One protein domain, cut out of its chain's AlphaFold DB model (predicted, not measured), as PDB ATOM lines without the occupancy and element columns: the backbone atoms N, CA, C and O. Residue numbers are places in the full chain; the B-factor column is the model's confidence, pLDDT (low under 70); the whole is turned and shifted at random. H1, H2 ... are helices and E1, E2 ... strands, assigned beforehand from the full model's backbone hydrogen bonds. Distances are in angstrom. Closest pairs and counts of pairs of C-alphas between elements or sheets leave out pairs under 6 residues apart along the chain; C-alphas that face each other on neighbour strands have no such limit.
ATOM      1  N   ARG A 105     203.405 231.295 256.652       95.56
ATOM      2  CA  ARG A 105     203.829 232.568 256.066       95.56
ATOM      3  C   ARG A 105     202.639 233.404 255.597       95.56
ATOM      4  O   ARG A 105     201.782 232.924 254.859       95.56
ATOM      5  N   ILE A 106     202.634 234.673 255.983       96.00
ATOM      6  CA  ILE A 106     201.681 235.681 255.519       96.00
ATOM      7  C   ILE A 106     202.483 236.893 255.070       96.00
ATOM      8  O   ILE A 106     203.400 237.315 255.769       96.00
ATOM      9  N   VAL A 107     202.128 237.463 253.920       97.81
ATOM     10  CA  VAL A 107     202.778 238.668 253.408       97.81
ATOM     11  C   VAL A 107     201.737 239.756 253.188       97.81
ATOM     12  O   VAL A 107     200.756 239.543 252.472       97.81
ATOM     13  N   TYR A 108     201.971 240.923 253.788       97.69
ATOM     14  CA  TYR A 108     201.197 242.133 253.523       97.69
ATOM     15  C   TYR A 108     202.068 243.214 252.903       97.69
ATOM     16  O   TYR A 108     203.221 243.398 253.286       97.69
ATOM     17  N   VAL A 109     201.469 244.004 252.024       97.31
ATOM     18  CA  VAL A 109     201.975 245.324 251.660       97.31
ATOM     19  C   VAL A 109     201.131 246.360 252.395       97.31
ATOM     20  O   VAL A 109     199.922 246.454 252.184       97.31
ATOM     21  N   TYR A 110     201.764 247.125 253.276       97.56
ATOM     22  CA  TYR A 110     201.171 248.290 253.913       97.56
ATOM     23  C   TYR A 110     201.248 249.485 252.968       97.56
ATOM     24  O   TYR A 110     202.328 249.875 252.512       97.56
ATOM     25  N   MET A 111     200.085 250.044 252.666       95.81
ATOM     26  CA  MET A 111     199.876 251.088 251.676       95.81
ATOM     27  C   MET A 111     199.543 252.399 252.380       95.81
ATOM     28  O   MET A 111     198.729 252.405 253.297       95.81
ATOM     29  N   ASP A 112     200.095 253.510 251.899       95.69
ATOM     30  CA  ASP A 112     199.614 254.863 252.180       95.69
ATOM     31  C   ASP A 112     198.989 255.430 250.899       95.69
ATOM     32  O   ASP A 112     199.662 255.726 249.904       95.69
ATOM     33  N   ARG A 113     197.662 255.563 250.918       92.31
ATOM     34  CA  ARG A 113     196.822 255.915 249.772       92.31
ATOM     35  C   ARG A 113     197.087 254.952 248.617       92.31
ATOM     36  O   ARG A 113     196.653 253.800 248.648       92.31
ATOM     37  N   LYS A 114     197.790 255.431 247.590       89.38
ATOM     38  CA  LYS A 114     198.127 254.685 246.375       89.38
ATOM     39  C   LYS A 114     199.572 254.186 246.350       89.38
ATOM     40  O   LYS A 114     199.915 253.525 245.375       89.38
ATOM     41  N   LYS A 115     200.388 254.495 247.362       91.44
ATOM     42  CA  LYS A 115     201.821 254.193 247.386       91.44
ATOM     43  C   LYS A 115     202.125 253.092 248.409       91.44
ATOM     44  O   LYS A 115     201.655 253.197 249.543       91.44
ATOM     45  N   PRO A 116     202.901 252.063 248.055       94.88
ATOM     46  CA  PRO A 116     203.388 251.097 249.031       94.88
ATOM     47  C   PRO A 116     204.421 251.745 249.961       94.88
ATOM     48  O   PRO A 116     205.321 252.458 249.520       94.88
ATOM     49  N   ALA A 117     204.283 251.498 251.261       95.94
ATOM     50  CA  ALA A 117     205.132 252.092 252.290       95.94
ATOM     51  C   ALA A 117     206.017 251.057 252.993       95.94
ATOM     52  O   ALA A 117     207.214 251.294 253.168       95.94
ATOM     53  N   THR A 118     205.455 249.899 253.357       97.56
ATOM     54  CA  THR A 118     206.193 248.828 254.041       97.56
ATOM     55  C   THR A 118     205.710 247.456 253.572       97.56
ATOM     56  O   THR A 118     204.514 247.194 253.569       97.56
ATOM     57  N   LEU A 119     206.622 246.549 253.224       97.88
ATOM     58  CA  LEU A 119     206.326 245.120 253.082       97.88
ATOM     59  C   LEU A 119     206.518 244.427 254.432       97.88
ATOM     60  O   LEU A 119     207.559 244.612 255.062       97.88
ATOM     61  N   LEU A 120     205.540 243.628 254.851       98.12
ATOM     62  CA  LEU A 120     205.565 242.817 256.064       98.12
ATOM     63  C   LEU A 120     205.568 241.338 255.662       98.12
ATOM     64  O   LEU A 120     204.603 240.869 255.064       98.12
ATOM     65  N   ASP A 121     206.625 240.608 256.013       97.31
ATOM     66  CA  ASP A 121     206.735 239.157 255.827       97.31
ATOM     67  C   ASP A 121     206.695 238.464 257.193       97.31
ATOM     68  O   ASP A 121     207.590 238.636 258.022       97.31
ATOM     69  N   ILE A 122     205.609 237.748 257.466       97.38
ATOM     70  CA  ILE A 122     205.179 237.368 258.813       97.38
ATOM     71  C   ILE A 122     205.142 235.845 258.934       97.38
ATOM     72  O   ILE A 122     204.652 235.139 258.054       97.38
ATOM     73  N   TYR A 123     205.610 235.340 260.076       96.19
ATOM     74  CA  TYR A 123     205.703 233.919 260.408       96.19
ATOM     75  C   TYR A 123     205.060 233.641 261.783       96.19
ATOM     76  O   TYR A 123     205.774 233.486 262.784       96.19
ATOM     77  N   PRO A 124     203.715 233.565 261.865       93.00
ATOM     78  CA  PRO A 124     202.977 233.407 263.118       93.00
ATOM     79  C   PRO A 124     203.335 232.144 263.900       93.00
ATOM     80  O   PRO A 124     203.428 232.191 265.122       93.00
ATOM     81  N   ALA A 125     203.633 231.021 263.236       91.06
ATOM     82  CA  ALA A 125     203.959 229.776 263.943       91.06
ATOM     83  C   ALA A 125     205.253 229.851 264.778       91.06
ATOM     84  O   ALA A 125     205.524 228.956 265.580       91.06
ATOM     85  N   ILE A 126     206.072 230.889 264.576       93.88
ATOM     86  CA  ILE A 126     207.334 231.101 265.294       93.88
ATOM     87  C   ILE A 126     207.471 232.512 265.880       93.88
ATOM     88  O   ILE A 126     208.547 232.845 266.379       93.88
ATOM     89  N   ASN A 127     206.413 233.327 265.827       94.62
ATOM     90  CA  ASN A 127     206.381 234.715 266.298       94.62
ATOM     91  C   ASN A 127     207.538 235.559 265.735       94.62
ATOM     92  O   ASN A 127     208.295 236.200 266.471       94.62
ATOM     93  N   ARG A 128     207.730 235.516 264.413       94.06
ATOM     94  CA  ARG A 128     208.751 236.312 263.716       94.06
ATOM     95  C   ARG A 128     208.135 237.094 262.574       94.06
ATOM     96  O   ARG A 128     207.171 236.648 261.967       94.06
ATOM     97  N   LEU A 129     208.752 238.222 262.262       95.81
ATOM     98  CA  LEU A 129     208.469 238.993 261.067       95.81
ATOM     99  C   LEU A 129     209.733 239.683 260.562       95.81
ATOM    100  O   LEU A 129     210.670 239.928 261.327       95.81
ATOM    101  N   GLU A 130     209.728 240.000 259.278       95.38
ATOM    102  CA  GLU A 130     210.719 240.825 258.602       95.38
ATOM    103  C   GLU A 130     209.999 241.943 257.845       95.38
ATOM    104  O   GLU A 130     208.865 241.768 257.395       95.38
ATOM    105  N   ILE A 131     210.644 243.110 257.740       96.94
ATOM    106  CA  ILE A 131     210.060 244.273 257.071       96.94
ATOM    107  C   ILE A 131     211.031 244.950 256.103       96.94
ATOM    108  O   ILE A 131     212.245 245.029 256.346       96.94
ATOM    109  N   TRP A 132     210.463 245.524 255.043       96.75
ATOM    110  CA  TRP A 132     211.157 246.387 254.088       96.75
ATOM    111  C   TRP A 132     210.373 247.687 253.923       96.75
ATOM    112  O   TRP A 132     209.233 247.665 253.476       96.75
ATOM    113  N   ASN A 133     210.984 248.811 254.301       96.19
ATOM    114  CA  ASN A 133     210.414 250.146 254.126       96.19
ATOM    115  C   ASN A 133     210.790 250.700 252.742       96.19
ATOM    116  O   ASN A 133     211.941 250.575 252.324       96.19
ATOM    117  N   PHE A 134     209.828 251.322 252.059       94.50
ATOM    118  CA  PHE A 134     209.973 251.874 250.702       94.50
ATOM    119  C   PHE A 134     209.959 253.407 250.656       94.50
ATOM    120  O   PHE A 134     210.117 254.001 249.594       94.50
ATOM    121  N   THR A 135     209.760 254.052 251.804       92.06
ATOM    122  CA  THR A 135     209.682 255.507 251.950       92.06
ATOM    123  C   THR A 135     210.515 255.957 253.141       92.06
ATOM    124  O   THR A 135     210.637 255.218 254.117       92.06
ATOM    125  N   ASP A 136     211.065 257.166 253.088       91.75
ATOM    126  CA  ASP A 136     211.735 257.811 254.225       91.75
ATOM    127  C   ASP A 136     210.768 258.580 255.132       91.75
ATOM    128  O   ASP A 136     211.139 258.969 256.239       91.75
ATOM    129  N   ASP A 137     209.508 258.735 254.712       93.50
ATOM    130  CA  ASP A 137     208.461 259.312 255.551       93.50
ATOM    131  C   ASP A 137     208.078 258.344 256.675       93.50
ATOM    132  O   ASP A 137     207.447 257.306 256.453       93.50
ATOM    133  N   LEU A 138     208.460 258.699 257.903       94.12
ATOM    134  CA  LEU A 138     208.194 257.904 259.096       94.12
ATOM    135  C   LEU A 138     206.696 257.769 259.394       94.12
ATOM    136  O   LEU A 138     206.307 256.766 259.982       94.12
ATOM    137  N   ILE A 139     205.863 258.734 258.994       92.50
ATOM    138  CA  ILE A 139     204.413 258.691 259.245       92.50
ATOM    139  C   ILE A 139     203.747 257.648 258.340       92.50
ATOM    140  O   ILE A 139     202.795 256.981 258.744       92.50
ATOM    141  N   SER A 140     204.268 257.465 257.125       94.38
ATOM    142  CA  SER A 140     203.737 256.485 256.177       94.38
ATOM    143  C   SER A 140     204.166 255.045 256.483       94.38
ATOM    144  O   SER A 140     203.507 254.117 256.019       94.38
ATOM    145  N   ARG A 141     205.260 254.819 257.226       95.88
ATOM    146  CA  ARG A 141     205.779 253.470 257.536       95.88
ATOM    147  C   ARG A 141     204.917 252.756 258.577       95.88
ATOM    148  O   ARG A 141     204.553 253.348 259.586       95.88
ATOM    149  N   ALA A 142     204.734 251.441 258.417       96.62
ATOM    150  CA  ALA A 142     203.939 250.624 259.346       96.62
ATOM    151  C   ALA A 142     204.440 250.678 260.805       96.62
ATOM    152  O   ALA A 142     203.643 250.623 261.734       96.62
ATOM    153  N   PHE A 143     205.756 250.809 261.007       97.44
ATOM    154  CA  PHE A 143     206.385 250.829 262.335       97.44
ATOM    155  C   PHE A 143     207.234 252.089 262.585       97.44
ATOM    156  O   PHE A 143     208.139 252.086 263.426       97.44
ATOM    157  N   GLY A 144     206.992 253.170 261.836       95.00
ATOM    158  CA  GLY A 144     207.748 254.416 261.962       95.00
ATOM    159  C   GLY A 144     209.260 254.223 261.805       95.00
ATOM    160  O   GLY A 144     209.742 253.747 260.777       95.00
ATOM    161  N   SER A 145     210.030 254.587 262.833       94.81
ATOM    162  CA  SER A 145     211.496 254.463 262.842       94.81
ATOM    163  C   SER A 145     212.010 253.060 263.203       94.81
ATOM    164  O   SER A 145     213.220 252.818 263.168       94.81
ATOM    165  N   ARG A 146     211.130 252.113 263.557       95.81
ATOM    166  CA  ARG A 146     211.523 250.738 263.908       95.81
ATOM    167  C   ARG A 146     211.827 249.926 262.650       95.81
ATOM    168  O   ARG A 146     210.943 249.587 261.878       95.81
ATOM    169  N   GLU A 147     213.090 249.538 262.491       93.06
ATOM    170  CA  GLU A 147     213.561 248.724 261.354       93.06
ATOM    171  C   GLU A 147     213.471 247.203 261.579       93.06
ATOM    172  O   GLU A 147     213.593 246.425 260.630       93.06
ATOM    173  N   LYS A 148     213.325 246.773 262.838       95.06
ATOM    174  CA  LYS A 148     213.241 245.365 263.259       95.06
ATOM    175  C   LYS A 148     212.194 245.222 264.370       95.06
ATOM    176  O   LYS A 148     212.585 245.080 265.530       95.06
ATOM    177  N   PRO A 149     210.896 245.331 264.042       96.88
ATOM    178  CA  PRO A 149     209.839 245.198 265.033       96.88
ATOM    179  C   PRO A 149     209.871 243.809 265.682       96.88
ATOM    180  O   PRO A 149     210.189 242.797 265.051       96.88
ATOM    181  N   SER A 150     209.559 243.774 266.969       95.88
ATOM    182  CA  SER A 150     209.278 242.557 267.721       95.88
ATOM    183  C   SER A 150     207.889 242.009 267.381       95.88
ATOM    184  O   SER A 150     207.048 242.697 266.804       95.88
ATOM    185  N   TRP A 151     207.623 240.761 267.775       95.88
ATOM    186  CA  TRP A 151     206.290 240.179 267.613       95.88
ATOM    187  C   TRP A 151     205.213 240.954 268.381       95.88
ATOM    188  O   TRP A 151     204.127 241.172 267.862       95.88
ATOM    189  N   GLN A 152     205.543 241.436 269.580       96.25
ATOM    190  CA  GLN A 152     204.628 242.243 270.383       96.25
ATOM    191  C   GLN A 152     204.305 243.584 269.707       96.25
ATOM    192  O   GLN A 152     203.162 244.022 269.724       96.25
ATOM    193  N   GLU A 153     205.293 244.232 269.078       97.69
ATOM    194  CA  GLU A 153     205.055 245.452 268.291       97.69
ATOM    195  C   GLU A 153     204.180 245.172 267.060       97.69
ATOM    196  O   GLU A 153     203.385 246.024 266.682       97.69
ATOM    197  N   TYR A 154     204.278 243.983 266.456       97.50
ATOM    198  CA  TYR A 154     203.366 243.556 265.391       97.50
ATOM    199  C   TYR A 154     201.934 243.337 265.892       97.50
ATOM    200  O   TYR A 154     200.993 243.798 265.253       97.50
ATOM    201  N   GLU A 155     201.754 242.682 267.039       96.38
ATOM    202  CA  GLU A 155     200.431 242.507 267.652       96.38
ATOM    203  C   GLU A 155     199.797 243.858 268.002       96.38
ATOM    204  O   GLU A 155     198.625 244.081 267.700       96.38
ATOM    205  N   GLN A 156     200.587 244.787 268.551       97.56
ATOM    206  CA  GLN A 156     200.136 246.152 268.811       97.56
ATOM    207  C   GLN A 156     199.794 246.892 267.513       97.56
ATOM    208  O   GLN A 156     198.763 247.547 267.447       97.56
ATOM    209  N   PHE A 157     200.604 246.746 266.462       97.62
ATOM    210  CA  PHE A 157     200.298 247.327 265.157       97.62
ATOM    211  C   PHE A 157     198.942 246.845 264.621       97.62
ATOM    212  O   PHE A 157     198.157 247.660 264.146       97.62
ATOM    213  N   LEU A 158     198.626 245.547 264.719       96.94
ATOM    214  CA  LEU A 158     197.312 245.040 264.305       96.94
ATOM    215  C   LEU A 158     196.176 245.645 265.139       96.94
ATOM    216  O   LEU A 158     195.153 246.028 264.576       96.94
ATOM    217  N   GLU A 159     196.363 245.748 266.455       96.88
ATOM    218  CA  GLU A 159     195.410 246.383 267.373       96.88
ATOM    219  C   GLU A 159     195.164 247.854 266.998       96.88
ATOM    220  O   GLU A 159     194.015 248.283 266.912       96.88
ATOM    221  N   ASP A 160     196.222 248.605 266.685       95.50
ATOM    222  CA  ASP A 160     196.149 250.016 266.288       95.50
ATOM    223  C   ASP A 160     195.427 250.213 264.940       95.50
ATOM    224  O   ASP A 160     194.884 251.286 264.667       95.50
ATOM    225  N   ARG A 161     195.389 249.179 264.085       96.12
ATOM    226  CA  ARG A 161     194.613 249.171 262.830       96.12
ATOM    227  C   ARG A 161     193.151 248.761 263.014       96.12
ATOM    228  O   ARG A 161     192.408 248.735 262.031       96.12
ATOM    229  N   CYS A 162     192.733 248.441 264.235       95.25
ATOM    230  CA  CYS A 162     191.378 248.026 264.567       95.25
ATOM    231  C   CYS A 162     190.601 249.132 265.297       95.25
ATOM    232  O   CYS A 162     191.151 250.099 265.821       95.25
ATOM    233  N   MET A 163     189.275 248.988 265.365       92.75
ATOM    234  CA  MET A 163     188.468 249.813 266.267       92.75
ATOM    235  C   MET A 163     188.811 249.483 267.732       92.75
ATOM    236  O   MET A 163     188.989 248.306 268.038       92.75
ATOM    237  N   PRO A 164     188.840 250.449 268.671       92.38
ATOM    238  CA  PRO A 164     189.207 250.162 270.059       92.38
ATOM    239  C   PRO A 164     188.319 249.091 270.706       92.38
ATOM    240  O   PRO A 164     187.095 249.145 270.578       92.38
ATOM    241  N   ARG A 165     188.910 248.177 271.490       94.06
ATOM    242  CA  ARG A 165     188.173 247.149 272.264       94.06
ATOM    243  C   ARG A 165     187.081 247.721 273.166       94.06
ATOM    244  O   ARG A 165     186.087 247.057 273.442       94.06
ATOM    245  N   THR A 166     187.274 248.949 273.636       93.19
ATOM    246  CA  THR A 166     186.361 249.667 274.535       93.19
ATOM    247  C   THR A 166     185.305 250.491 273.796       93.19
ATOM    248  O   THR A 166     184.495 251.158 274.441       93.19
ATOM    249  N   ARG A 167     185.282 250.465 272.453       91.75
ATOM    250  CA  ARG A 167     184.302 251.202 271.647       91.75
ATOM    251  C   ARG A 167     182.884 250.759 272.008       91.75
ATOM    252  O   ARG A 167     182.565 249.569 272.032       91.75
ATOM    253  N   TYR A 168     182.008 251.732 272.247       95.50
ATOM    254  CA  TYR A 168     180.595 251.451 272.473       95.50
ATOM    255  C   TYR A 168     180.002 250.696 271.277       95.50
ATOM    256  O   TYR A 168     180.192 251.088 270.127       95.50
ATOM    257  N   GLY A 169     179.286 249.604 271.550       94.19
ATOM    258  CA  GLY A 169     178.690 248.767 270.508       94.19
ATOM    259  C   GLY A 169     179.640 247.760 269.854       94.19
ATOM    260  O   GLY A 169     179.232 247.136 268.880       94.19
ATOM    261  N   ILE A 170     180.849 247.532 270.390       94.06
ATOM    262  CA  ILE A 170     181.831 246.605 269.796       94.06
ATOM    263  C   ILE A 170     181.268 245.207 269.504       94.06
ATOM    264  O   ILE A 170     181.565 244.642 268.462       94.06
ATOM    265  N   LYS A 171     180.393 244.670 270.367       95.06
ATOM    266  CA  LYS A 171     179.754 243.363 270.136       95.06
ATOM    267  C   LYS A 171     178.951 243.329 268.832       95.06
ATOM    268  O   LYS A 171     179.088 242.384 268.073       95.06
ATOM    269  N   LYS A 172     178.187 244.388 268.543       96.00
ATOM    270  CA  LYS A 172     177.400 244.493 267.305       96.00
ATOM    271  C   LYS A 172     178.295 244.636 266.075       96.00
ATOM    272  O   LYS A 172     177.996 244.072 265.035       96.00
ATOM    273  N   GLU A 173     179.393 245.384 266.192       94.06
ATOM    274  CA  GLU A 173     180.384 245.509 265.111       94.06
ATOM    275  C   GLU A 173     181.023 244.146 264.793       94.06
ATOM    276  O   GLU A 173     181.144 243.779 263.628       94.06
ATOM    277  N   LEU A 174     181.384 243.371 265.825       95.31
ATOM    278  CA  LEU A 174     181.900 242.007 265.666       95.31
ATOM    279  C   LEU A 174     180.858 241.083 265.022       95.31
ATOM    280  O   LEU A 174     181.183 240.401 264.057       95.31
ATOM    281  N   GLU A 175     179.600 241.131 265.470       95.88
ATOM    282  CA  GLU A 175     178.491 240.377 264.864       95.88
ATOM    283  C   GLU A 175     178.305 240.716 263.374       95.88
ATOM    284  O   GLU A 175     178.174 239.809 262.555       95.88
ATOM    285  N   HIS A 176     178.361 241.998 262.986       95.38
ATOM    286  CA  HIS A 176     178.291 242.407 261.574       95.38
ATOM    287  C   HIS A 176     179.476 241.904 260.739       95.38
ATOM    288  O   HIS A 176     179.328 241.667 259.542       95.38
ATOM    289  N   MET A 177     180.646 241.743 261.361       93.94
ATOM    290  CA  MET A 177     181.824 241.132 260.741       93.94
ATOM    291  C   MET A 177     181.780 239.593 260.762       93.94
ATOM    292  O   MET A 177     182.651 238.960 260.171       93.94
ATOM    293  N   GLY A 178     180.787 238.980 261.415       95.56
ATOM    294  CA  GLY A 178     180.704 237.528 261.590       95.56
ATOM    295  C   GLY A 178     181.735 236.970 262.577       95.56
ATOM    296  O   GLY A 178     182.180 235.837 262.415       95.56
ATOM    297  N   LEU A 179     182.148 237.770 263.564       93.81
ATOM    298  CA  LEU A 179     183.151 237.418 264.565       93.81
ATOM    299  C   LEU A 179     182.512 237.206 265.942       93.81
ATOM    300  O   LEU A 179     181.830 238.084 266.464       93.81
ATOM    301  N   ASP A 180     182.829 236.081 266.581       91.69
ATOM    302  CA  ASP A 180     182.334 235.757 267.930       91.69
ATOM    303  C   ASP A 180     183.153 236.423 269.049       91.69
ATOM    304  O   ASP A 180     182.743 236.478 270.212       91.69
ATOM    305  N   SER A 181     184.353 236.907 268.726       94.00
ATOM    306  CA  SER A 181     185.262 237.529 269.686       94.00
ATOM    307  C   SER A 181     186.163 238.565 269.020       94.00
ATOM    308  O   SER A 181     186.335 238.576 267.802       94.00
ATOM    309  N   TYR A 182     186.730 239.459 269.832       95.38
ATOM    310  CA  TYR A 182     187.658 240.473 269.347       95.38
ATOM    311  C   TYR A 182     189.038 239.849 269.090       95.38
ATOM    312  O   TYR A 182     189.828 239.664 270.022       95.38
ATOM    313  N   ASP A 183     189.317 239.561 267.821       94.94
ATOM    314  CA  ASP A 183     190.614 239.105 267.320       94.94
ATOM    315  C   ASP A 183     191.165 240.128 266.304       94.94
ATOM    316  O   ASP A 183     190.627 240.226 265.195       94.94
ATOM    317  N   PRO A 184     192.231 240.885 266.644       95.81
ATOM    318  CA  PRO A 184     192.818 241.891 265.758       95.81
ATOM    319  C   PRO A 184     193.202 241.349 264.385       95.81
ATOM    320  O   PRO A 184     193.029 242.036 263.382       95.81
ATOM    321  N   PHE A 185     193.695 240.109 264.311       93.50
ATOM    322  CA  PHE A 185     194.097 239.521 263.039       93.50
ATOM    323  C   PHE A 185     192.890 239.331 262.113       93.50
ATOM    324  O   PHE A 185     192.932 239.729 260.948       93.50
ATOM    325  N   GLN A 186     191.788 238.786 262.635       94.38
ATOM    326  CA  GLN A 186     190.563 238.581 261.855       94.38
ATOM    327  C   GLN A 186     189.899 239.905 261.474       94.38
ATOM    328  O   GLN A 186     189.466 240.074 260.334       94.38
ATOM    329  N   ILE A 187     189.872 240.871 262.396       95.88
ATOM    330  CA  ILE A 187     189.336 242.208 262.123       95.88
ATOM    331  C   ILE A 187     190.137 242.878 261.002       95.88
ATOM    332  O   ILE A 187     189.545 243.393 260.052       95.88
ATOM    333  N   VAL A 188     191.474 242.850 261.058       96.62
ATOM    334  CA  VAL A 188     192.339 243.396 259.999       96.62
ATOM    335  C   VAL A 188     192.119 242.686 258.664       96.62
ATOM    336  O   VAL A 188     192.067 243.352 257.633       96.62
ATOM    337  N   GLU A 189     191.933 241.366 258.649       94.31
ATOM    338  CA  GLU A 189     191.664 240.620 257.413       94.31
ATOM    339  C   GLU A 189     190.368 241.053 256.719       94.31
ATOM    340  O   GLU A 189     190.332 241.163 255.486       94.31
ATOM    341  N   ILE A 190     189.321 241.331 257.499       95.56
ATOM    342  CA  ILE A 190     188.017 241.782 257.001       95.56
ATOM    343  C   ILE A 190     188.090 243.250 256.569       95.56
ATOM    344  O   ILE A 190     187.715 243.600 255.452       95.56
ATOM    345  N   THR A 191     188.624 244.112 257.431       95.50
ATOM    346  CA  THR A 191     188.661 245.572 257.226       95.50
ATOM    347  C   THR A 191     189.804 246.040 256.327       95.50
ATOM    348  O   THR A 191     189.871 247.218 255.967       95.50
ATOM    349  N   LYS A 192     190.737 245.144 255.986       96.50
ATOM    350  CA  LYS A 192     192.036 245.460 255.368       96.50
ATOM    351  C   LYS A 192     192.861 246.443 256.202       96.50
ATOM    352  O   LYS A 192     193.650 247.211 255.656       96.50
ATOM    353  N   GLY A 193     192.646 246.446 257.521       96.00
ATOM    354  CA  GLY A 193     193.280 247.370 258.459       96.00
ATOM    355  C   GLY A 193     193.040 248.838 258.111       96.00
ATOM    356  O   GLY A 193     193.944 249.651 258.282       96.00
ATOM    357  N   ARG A 194     191.880 249.187 257.541       95.75
ATOM    358  CA  ARG A 194     191.505 250.576 257.238       95.75
ATOM    359  C   ARG A 194     191.016 251.271 258.505       95.75
ATOM    360  O   ARG A 194     190.125 250.758 259.176       95.75
ATOM    361  N   VAL A 195     191.540 252.463 258.781       93.69
ATOM    362  CA  VAL A 195     191.129 253.288 259.923       93.69
ATOM    363  C   VAL A 195     190.553 254.603 259.406       93.69
ATOM    364  O   VAL A 195     191.056 255.201 258.457       93.69
ATOM    365  N   TYR A 196     189.447 255.050 260.003       88.50
ATOM    366  CA  TYR A 196     188.806 256.298 259.596       88.50
ATOM    367  C   TYR A 196     189.741 257.489 259.827       88.50
ATOM    368  O   TYR A 196     190.262 257.669 260.925       88.50
ATOM    369  N   GLY A 197     189.898 258.327 258.804       87.94
ATOM    370  CA  GLY A 197     190.731 259.527 258.869       87.94
ATOM    371  C   GLY A 197     192.157 259.336 258.353       87.94
ATOM    372  O   GLY A 197     192.836 260.340 258.151       87.94
ATOM    373  N   ASP A 198     192.587 258.103 258.058       92.62
ATOM    374  CA  ASP A 198     193.825 257.856 257.319       92.62
ATOM    375  C   ASP A 198     193.585 257.239 255.935       92.62
ATOM    376  O   ASP A 198     192.503 256.760 255.591       92.62
ATOM    377  N   GLY A 199     194.611 257.331 255.090       93.81
ATOM    378  CA  GLY A 199     194.631 256.709 253.770       93.81
ATOM    379  C   GLY A 199     195.292 255.333 253.770       93.81
ATOM    380  O   GLY A 199     195.651 254.853 252.696       93.81
ATOM    381  N   GLN A 200     195.522 254.729 254.937       96.50
ATOM    382  CA  GLN A 200     196.405 253.580 255.092       96.50
ATOM    383  C   GLN A 200     195.633 252.258 255.134       96.50
ATOM    384  O   GLN A 200     194.509 252.178 255.634       96.50
ATOM    385  N   TRP A 201     196.219 251.199 254.574       96.81
ATOM    386  CA  TRP A 201     195.581 249.881 254.501       96.81
ATOM    387  C   TRP A 201     196.588 248.760 254.221       96.81
ATOM    388  O   TRP A 201     197.727 249.012 253.837       96.81
ATOM    389  N   LEU A 202     196.165 247.511 254.419       97.12
ATOM    390  CA  LEU A 202     196.964 246.304 254.207       97.12
ATOM    391  C   LEU A 202     196.444 245.519 252.998       97.12
ATOM    392  O   LEU A 202     195.294 245.078 252.967       97.12
ATOM    393  N   ALA A 203     197.316 245.309 252.017       95.38
ATOM    394  CA  ALA A 203     197.080 244.413 250.894       95.38
ATOM    395  C   ALA A 203     197.714 243.052 251.193       95.38
ATOM    396  O   ALA A 203     198.935 242.952 251.308       95.38
ATOM    397  N   ARG A 204     196.903 241.998 251.325       95.00
ATOM    398  CA  ARG A 204     197.409 240.628 251.494       95.00
ATOM    399  C   ARG A 204     197.866 240.080 250.147       95.00
ATOM    400  O   ARG A 204     197.086 240.094 249.199       95.00
ATOM    401  N   MET A 205     199.097 239.587 250.079       94.12
ATOM    402  CA  MET A 205     199.618 238.939 248.875       94.12
ATOM    403  C   MET A 205     199.056 237.522 248.741       94.12
ATOM    404  O   MET A 205     198.927 236.792 249.730       94.12
ATOM    405  N   ASP A 206     198.756 237.128 247.509       93.38
ATOM    406  CA  ASP A 206     198.452 235.748 247.154       93.38
ATOM    407  C   ASP A 206     199.741 234.925 246.977       93.38
ATOM    408  O   ASP A 206     200.857 235.449 247.031       93.38
ATOM    409  N   GLN A 207     199.608 233.615 246.753       91.38
ATOM    410  CA  GLN A 207     200.777 232.741 246.601       91.38
ATOM    411  C   GLN A 207     201.669 233.171 245.425       91.38
ATOM    412  O   GLN A 207     202.891 233.153 245.550       91.38
ATOM    413  N   LYS A 208     201.072 233.617 244.310       92.38
ATOM    414  CA  LYS A 208     201.818 234.093 243.138       92.38
ATOM    415  C   LYS A 208     202.651 235.331 243.483       92.38
ATOM    416  O   LYS A 208     203.814 235.399 243.089       92.38
ATOM    417  N   GLY A 209     202.086 236.289 244.220       93.69
ATOM    418  CA  GLY A 209     202.803 237.465 244.706       93.69
ATOM    419  C   GLY A 209     203.941 237.098 245.657       93.69
ATOM    420  O   GLY A 209     205.062 237.582 245.493       93.69
ATOM    421  N   ILE A 210     203.695 236.175 246.594       94.69
ATOM    422  CA  ILE A 210     204.717 235.672 247.526       94.69
ATOM    423  C   ILE A 210     205.891 235.030 246.769       94.69
ATOM    424  O   ILE A 210     207.050 235.346 247.044       94.69
ATOM    425  N   ASP A 211     205.615 234.188 245.773       94.00
ATOM    426  CA  ASP A 211     206.651 233.510 244.984       94.00
ATOM    427  C   ASP A 211     207.517 234.504 244.184       94.00
ATOM    428  O   ASP A 211     208.731 234.318 244.026       94.00
ATOM    429  N   GLN A 212     206.915 235.590 243.684       94.50
ATOM    430  CA  GLN A 212     207.640 236.649 242.980       94.50
ATOM    431  C   GLN A 212     208.531 237.459 243.923       94.50
ATOM    432  O   GLN A 212     209.701 237.693 243.601       94.50
ATOM    433  N   ILE A 213     208.025 237.810 245.106       94.81
ATOM    434  CA  ILE A 213     208.808 238.451 246.171       94.81
ATOM    435  C   ILE A 213     210.028 237.590 246.521       94.81
ATOM    436  O   ILE A 213     211.150 238.097 246.552       94.81
ATOM    437  N   ASP A 214     209.854 236.276 246.675       94.00
ATOM    438  CA  ASP A 214     210.961 235.353 246.944       94.00
ATOM    439  C   ASP A 214     211.997 235.330 245.821       94.00
ATOM    440  O   ASP A 214     213.209 235.345 246.072       94.00
ATOM    441  N   CYS A 215     211.546 235.331 244.566       95.50
ATOM    442  CA  CYS A 215     212.438 235.424 243.417       95.50
ATOM    443  C   CYS A 215     213.260 236.719 243.443       95.50
ATOM    444  O   CYS A 215     214.465 236.685 243.167       95.50
ATOM    445  N   ILE A 216     212.636 237.849 243.786       94.44
ATOM    446  CA  ILE A 216     213.297 239.153 243.890       94.44
ATOM    447  C   ILE A 216     214.315 239.141 245.030       94.44
ATOM    448  O   ILE A 216     215.487 239.458 244.797       94.44
ATOM    449  N   LEU A 217     213.921 238.709 246.229       92.88
ATOM    450  CA  LEU A 217     214.801 238.616 247.397       92.88
ATOM    451  C   LEU A 217     215.995 237.693 247.130       92.88
ATOM    452  O   LEU A 217     217.136 238.025 247.458       92.88
ATOM    453  N   LYS A 218     215.783 236.568 246.439       94.19
ATOM    454  CA  LYS A 218     216.862 235.656 246.041       94.19
ATOM    455  C   LYS A 218     217.836 236.310 245.056       94.19
ATOM    456  O   LYS A 218     219.050 236.247 245.273       94.19
ATOM    457  N   LYS A 219     217.328 236.966 244.003       94.38
ATOM    458  CA  LYS A 219     218.143 237.679 242.993       94.38
ATOM    459  C   LYS A 219     218.932 238.842 243.601       94.38
ATOM    460  O   LYS A 219     220.054 239.121 243.181       94.38
ATOM    461  N   THR A 220     218.362 239.498 244.606       92.31
ATOM    462  CA  THR A 220     218.934 240.678 245.265       92.31
ATOM    463  C   THR A 220     219.618 240.360 246.600       92.31
ATOM    464  O   THR A 220     220.077 241.268 247.288       92.31
ATOM    465  N   SER A 221     219.784 239.081 246.950       89.44
ATOM    466  CA  SER A 221     220.372 238.622 248.223       89.44
ATOM    467  C   SER A 221     221.769 239.181 248.524       89.44
ATOM    468  O   SER A 221     222.104 239.419 249.678       89.44
ATOM    469  N   LYS A 222     222.583 239.438 247.490       91.81
ATOM    470  CA  LYS A 222     223.932 240.027 247.611       91.81
ATOM    471  C   LYS A 222     223.948 241.564 247.564       91.81
ATOM    472  O   LYS A 222     225.016 242.161 247.445       91.81
ATOM    473  N   LYS A 223     222.784 242.216 247.540       91.75
ATOM    474  CA  LYS A 223     222.640 243.676 247.431       91.75
ATOM    475  C   LYS A 223     222.299 244.288 248.796       91.75
ATOM    476  O   LYS A 223     221.971 243.580 249.740       91.75
ATOM    477  N   THR A 224     222.395 245.614 248.891       91.44
ATOM    478  CA  THR A 224     221.994 246.366 250.088       91.44
ATOM    479  C   THR A 224     220.479 246.294 250.298       91.44
ATOM    480  O   THR A 224     219.735 246.136 249.327       91.44
ATOM    481  N   LYS A 225     220.015 246.461 251.547       84.31
ATOM    482  CA  LYS A 225     218.579 246.467 251.896       84.31
ATOM    483  C   LYS A 225     217.797 247.495 251.066       84.31
ATOM    484  O   LYS A 225     216.713 247.191 250.596       84.31
ATOM    485  N   GLU A 226     218.395 248.653 250.787       86.38
ATOM    486  CA  GLU A 226     217.839 249.692 249.902       86.38
ATOM    487  C   GLU A 226     217.608 249.194 248.470       86.38
ATOM    488  O   GLU A 226     216.550 249.413 247.889       86.38
ATOM    489  N   LYS A 227     218.577 248.476 247.886       89.50
ATOM    490  CA  LYS A 227     218.438 247.915 246.532       89.50
ATOM    491  C   LYS A 227     217.390 246.808 246.480       89.50
ATOM    492  O   LYS A 227     216.702 246.684 245.473       89.50
ATOM    493  N   GLN A 228     217.275 246.013 247.544       89.56
ATOM    494  CA  GLN A 228     216.204 245.022 247.679       89.56
ATOM    495  C   GLN A 228     214.842 245.713 247.768       89.56
ATOM    496  O   GLN A 228     213.932 245.355 247.029       89.56
ATOM    497  N   ALA A 229     214.735 246.742 248.613       88.81
ATOM    498  CA  ALA A 229     213.521 247.524 248.787       88.81
ATOM    499  C   ALA A 229     213.077 248.173 247.468       88.81
ATOM    500  O   ALA A 229     211.911 248.074 247.109       88.81
ATOM    501  N   LYS A 230     214.012 248.733 246.690       92.00
ATOM    502  CA  LYS A 230     213.717 249.288 245.362       92.00
ATOM    503  C   LYS A 230     213.173 248.239 244.382       92.00
ATOM    504  O   LYS A 230     212.185 248.497 243.711       92.00
ATOM    505  N   ALA A 231     213.789 247.059 244.312       93.06
ATOM    506  CA  ALA A 231     213.331 246.000 243.410       93.06
ATOM    507  C   ALA A 231     211.951 245.443 243.808       93.06
ATOM    508  O   ALA A 231     211.153 245.084 242.947       93.06
ATOM    509  N   LEU A 232     211.669 245.365 245.112       94.06
ATOM    510  CA  LEU A 232     210.348 244.993 245.621       94.06
ATOM    511  C   LEU A 232     209.305 246.068 245.310       94.06
ATOM    512  O   LEU A 232     208.209 245.724 244.888       94.06
ATOM    513  N   LEU A 233     209.655 247.346 245.483       92.00
ATOM    514  CA  LEU A 233     208.796 248.482 245.155       92.00
ATOM    515  C   LEU A 233     208.367 248.449 243.681       92.00
ATOM    516  O   LEU A 233     207.175 248.483 243.405       92.00
ATOM    517  N   GLU A 234     209.323 248.285 242.760       92.94
ATOM    518  CA  GLU A 234     209.051 248.176 241.319       92.94
ATOM    519  C   GLU A 234     208.057 247.044 241.003       92.94
ATOM    520  O   GLU A 234     207.147 247.221 240.197       92.94
ATOM    521  N   PHE A 235     208.189 245.889 241.661       93.50
ATOM    522  CA  PHE A 235     207.236 244.790 241.508       93.50
ATOM    523  C   PHE A 235     205.855 245.118 242.084       93.50
ATOM    524  O   PHE A 235     204.850 244.824 241.445       93.50
ATOM    525  N   ILE A 236     205.791 245.697 243.281       91.12
ATOM    526  CA  ILE A 236     204.521 245.992 243.956       91.12
ATOM    527  C   ILE A 236     203.717 247.036 243.175       91.12
ATOM    528  O   ILE A 236     202.499 246.900 243.070       91.12
ATOM    529  N   ASP A 237     204.384 248.044 242.608       87.75
ATOM    530  CA  ASP A 237     203.736 249.042 241.758       87.75
ATOM    531  C   ASP A 237     203.114 248.381 240.513       87.75
ATOM    532  O   ASP A 237     201.940 248.611 240.230       87.75
ATOM    533  N   LEU A 238     203.840 247.472 239.845       88.25
ATOM    534  CA  LEU A 238     203.317 246.694 238.711       88.25
ATOM    535  C   LEU A 238     202.168 245.761 239.115       88.25
ATOM    536  O   LEU A 238     201.141 245.706 238.444       88.25
ATOM    537  N   TRP A 239     202.318 245.035 240.226       87.00
ATOM    538  CA  TRP A 239     201.290 244.123 240.735       87.00
ATOM    539  C   TRP A 239     199.977 244.857 241.000       87.00
ATOM    540  O   TRP A 239     198.907 244.317 240.743       87.00
ATOM    541  N   LYS A 240     200.054 246.093 241.495       76.94
ATOM    542  CA  LYS A 240     198.883 246.917 241.770       76.94
ATOM    543  C   LYS A 240     198.162 247.353 240.491       76.94
ATOM    544  O   LYS A 240     196.936 247.361 240.492       76.94
ATOM    545  N   GLU A 241     198.893 247.702 239.432       76.88
ATOM    546  CA  GLU A 241     198.303 248.065 238.132       76.88
ATOM    547  C   GLU A 241     197.521 246.903 237.504       76.88
ATOM    548  O   GLU A 241     196.525 247.139 236.835       76.88
TER     549      GLU A 241
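Overview. This is residues 105 to 241 of the 244 residues of an uncharacterized protein of uncultured Lachnospira sp (UniProt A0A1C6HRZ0). A strongly twisted sheet of four antiparallel strands has a helical hairpin, H4 and H5, crossing one of its faces. H1 and H3 meet beside the sheet, only grazing it, and beyond them H2 lies toward the far end of the long axis. The printed part has 137 residues, with five named helices and four named strands in the order E1 E2 E3 H1 H2 H3 E4 H4 H5; the sheet's order is E3 E2 E1 E4, and the class is mixed, helices and strands. The whole is compact, with a radius of gyration of the C-alphas of 15.6 A, yet elongated in outline, spanning 50 by 30 by 30 A.

Along the chain. In the sheet, E1 is residues 106 to 112, 19.6 A long, beginning at C-alpha 106 (201.681, 235.681, 255.519). E2 is residues 115 to 123, 24.4 A; E3 is residues 128 to 133, 16.9 A; E4 is residues 200 to 204, 13.5 A. H4 is residues 207 to 219, 18.4 A, and H5 is residues 225 to 241, 24.6 A, ending at C-alpha 241 (198.303, 248.065, 238.132). H1 is residues 151 to 160, 14.2 A; H2 is residues 170 to 176, with C-alpha 170 at (181.831, 246.605, 269.796); H3 is residues 184 to 191.

Arrangement. E1, E2 and E3 form a meander, each strand the antiparallel neighbour of the one before, with hairpins E1 and E2, and E2 and E3. N 110 and O 118 are 2.8 A apart between E1 and E2, and N 121 and O 130 are 2.9 A apart between E2 and E3. E4 is antiparallel to E1, with N 109 and O 203 at 2.8 A; these pairs are within hydrogen-bond range. H4 and H5 are on the same face, giving two layers, helices on one face of a sheet. H5 runs across the strands over E3 and E2, at a height over the sheet of 8.8 A; C-alphas 132 and 229 are its closest to E3, 5.9 A. H4 runs across them at 82 degrees to E1 on the local plane. H4 and H5 touch, closest at C-alphas 217 and 228, 6.6 A, at a shallow tilt of 31 degrees, opposite ways. H1 only grazes the sheet with residues 151 to 154, and H3 with 188 to 191. H1 and H3 touch, closest at C-alphas 159 and 184, 5.4 A, at a steep tilt of 43 degrees, the same way. H2 is not on the sheet; it is apart from H1 and, only just, from H3, the closest C-alphas being 8.2 A apart. In each of the five helices every O i to N i+4 pair is within hydrogen-bond range.

Size, cuts and confidence. The two C-alphas farthest apart, those of Gly 169 and Lys 222, are 51.5 A apart. The printed part has no cut, and the one long link is E3 to H1, residues 134 to 150. The mean pLDDT of the printed part is 94.0, and no printed residue is under 70.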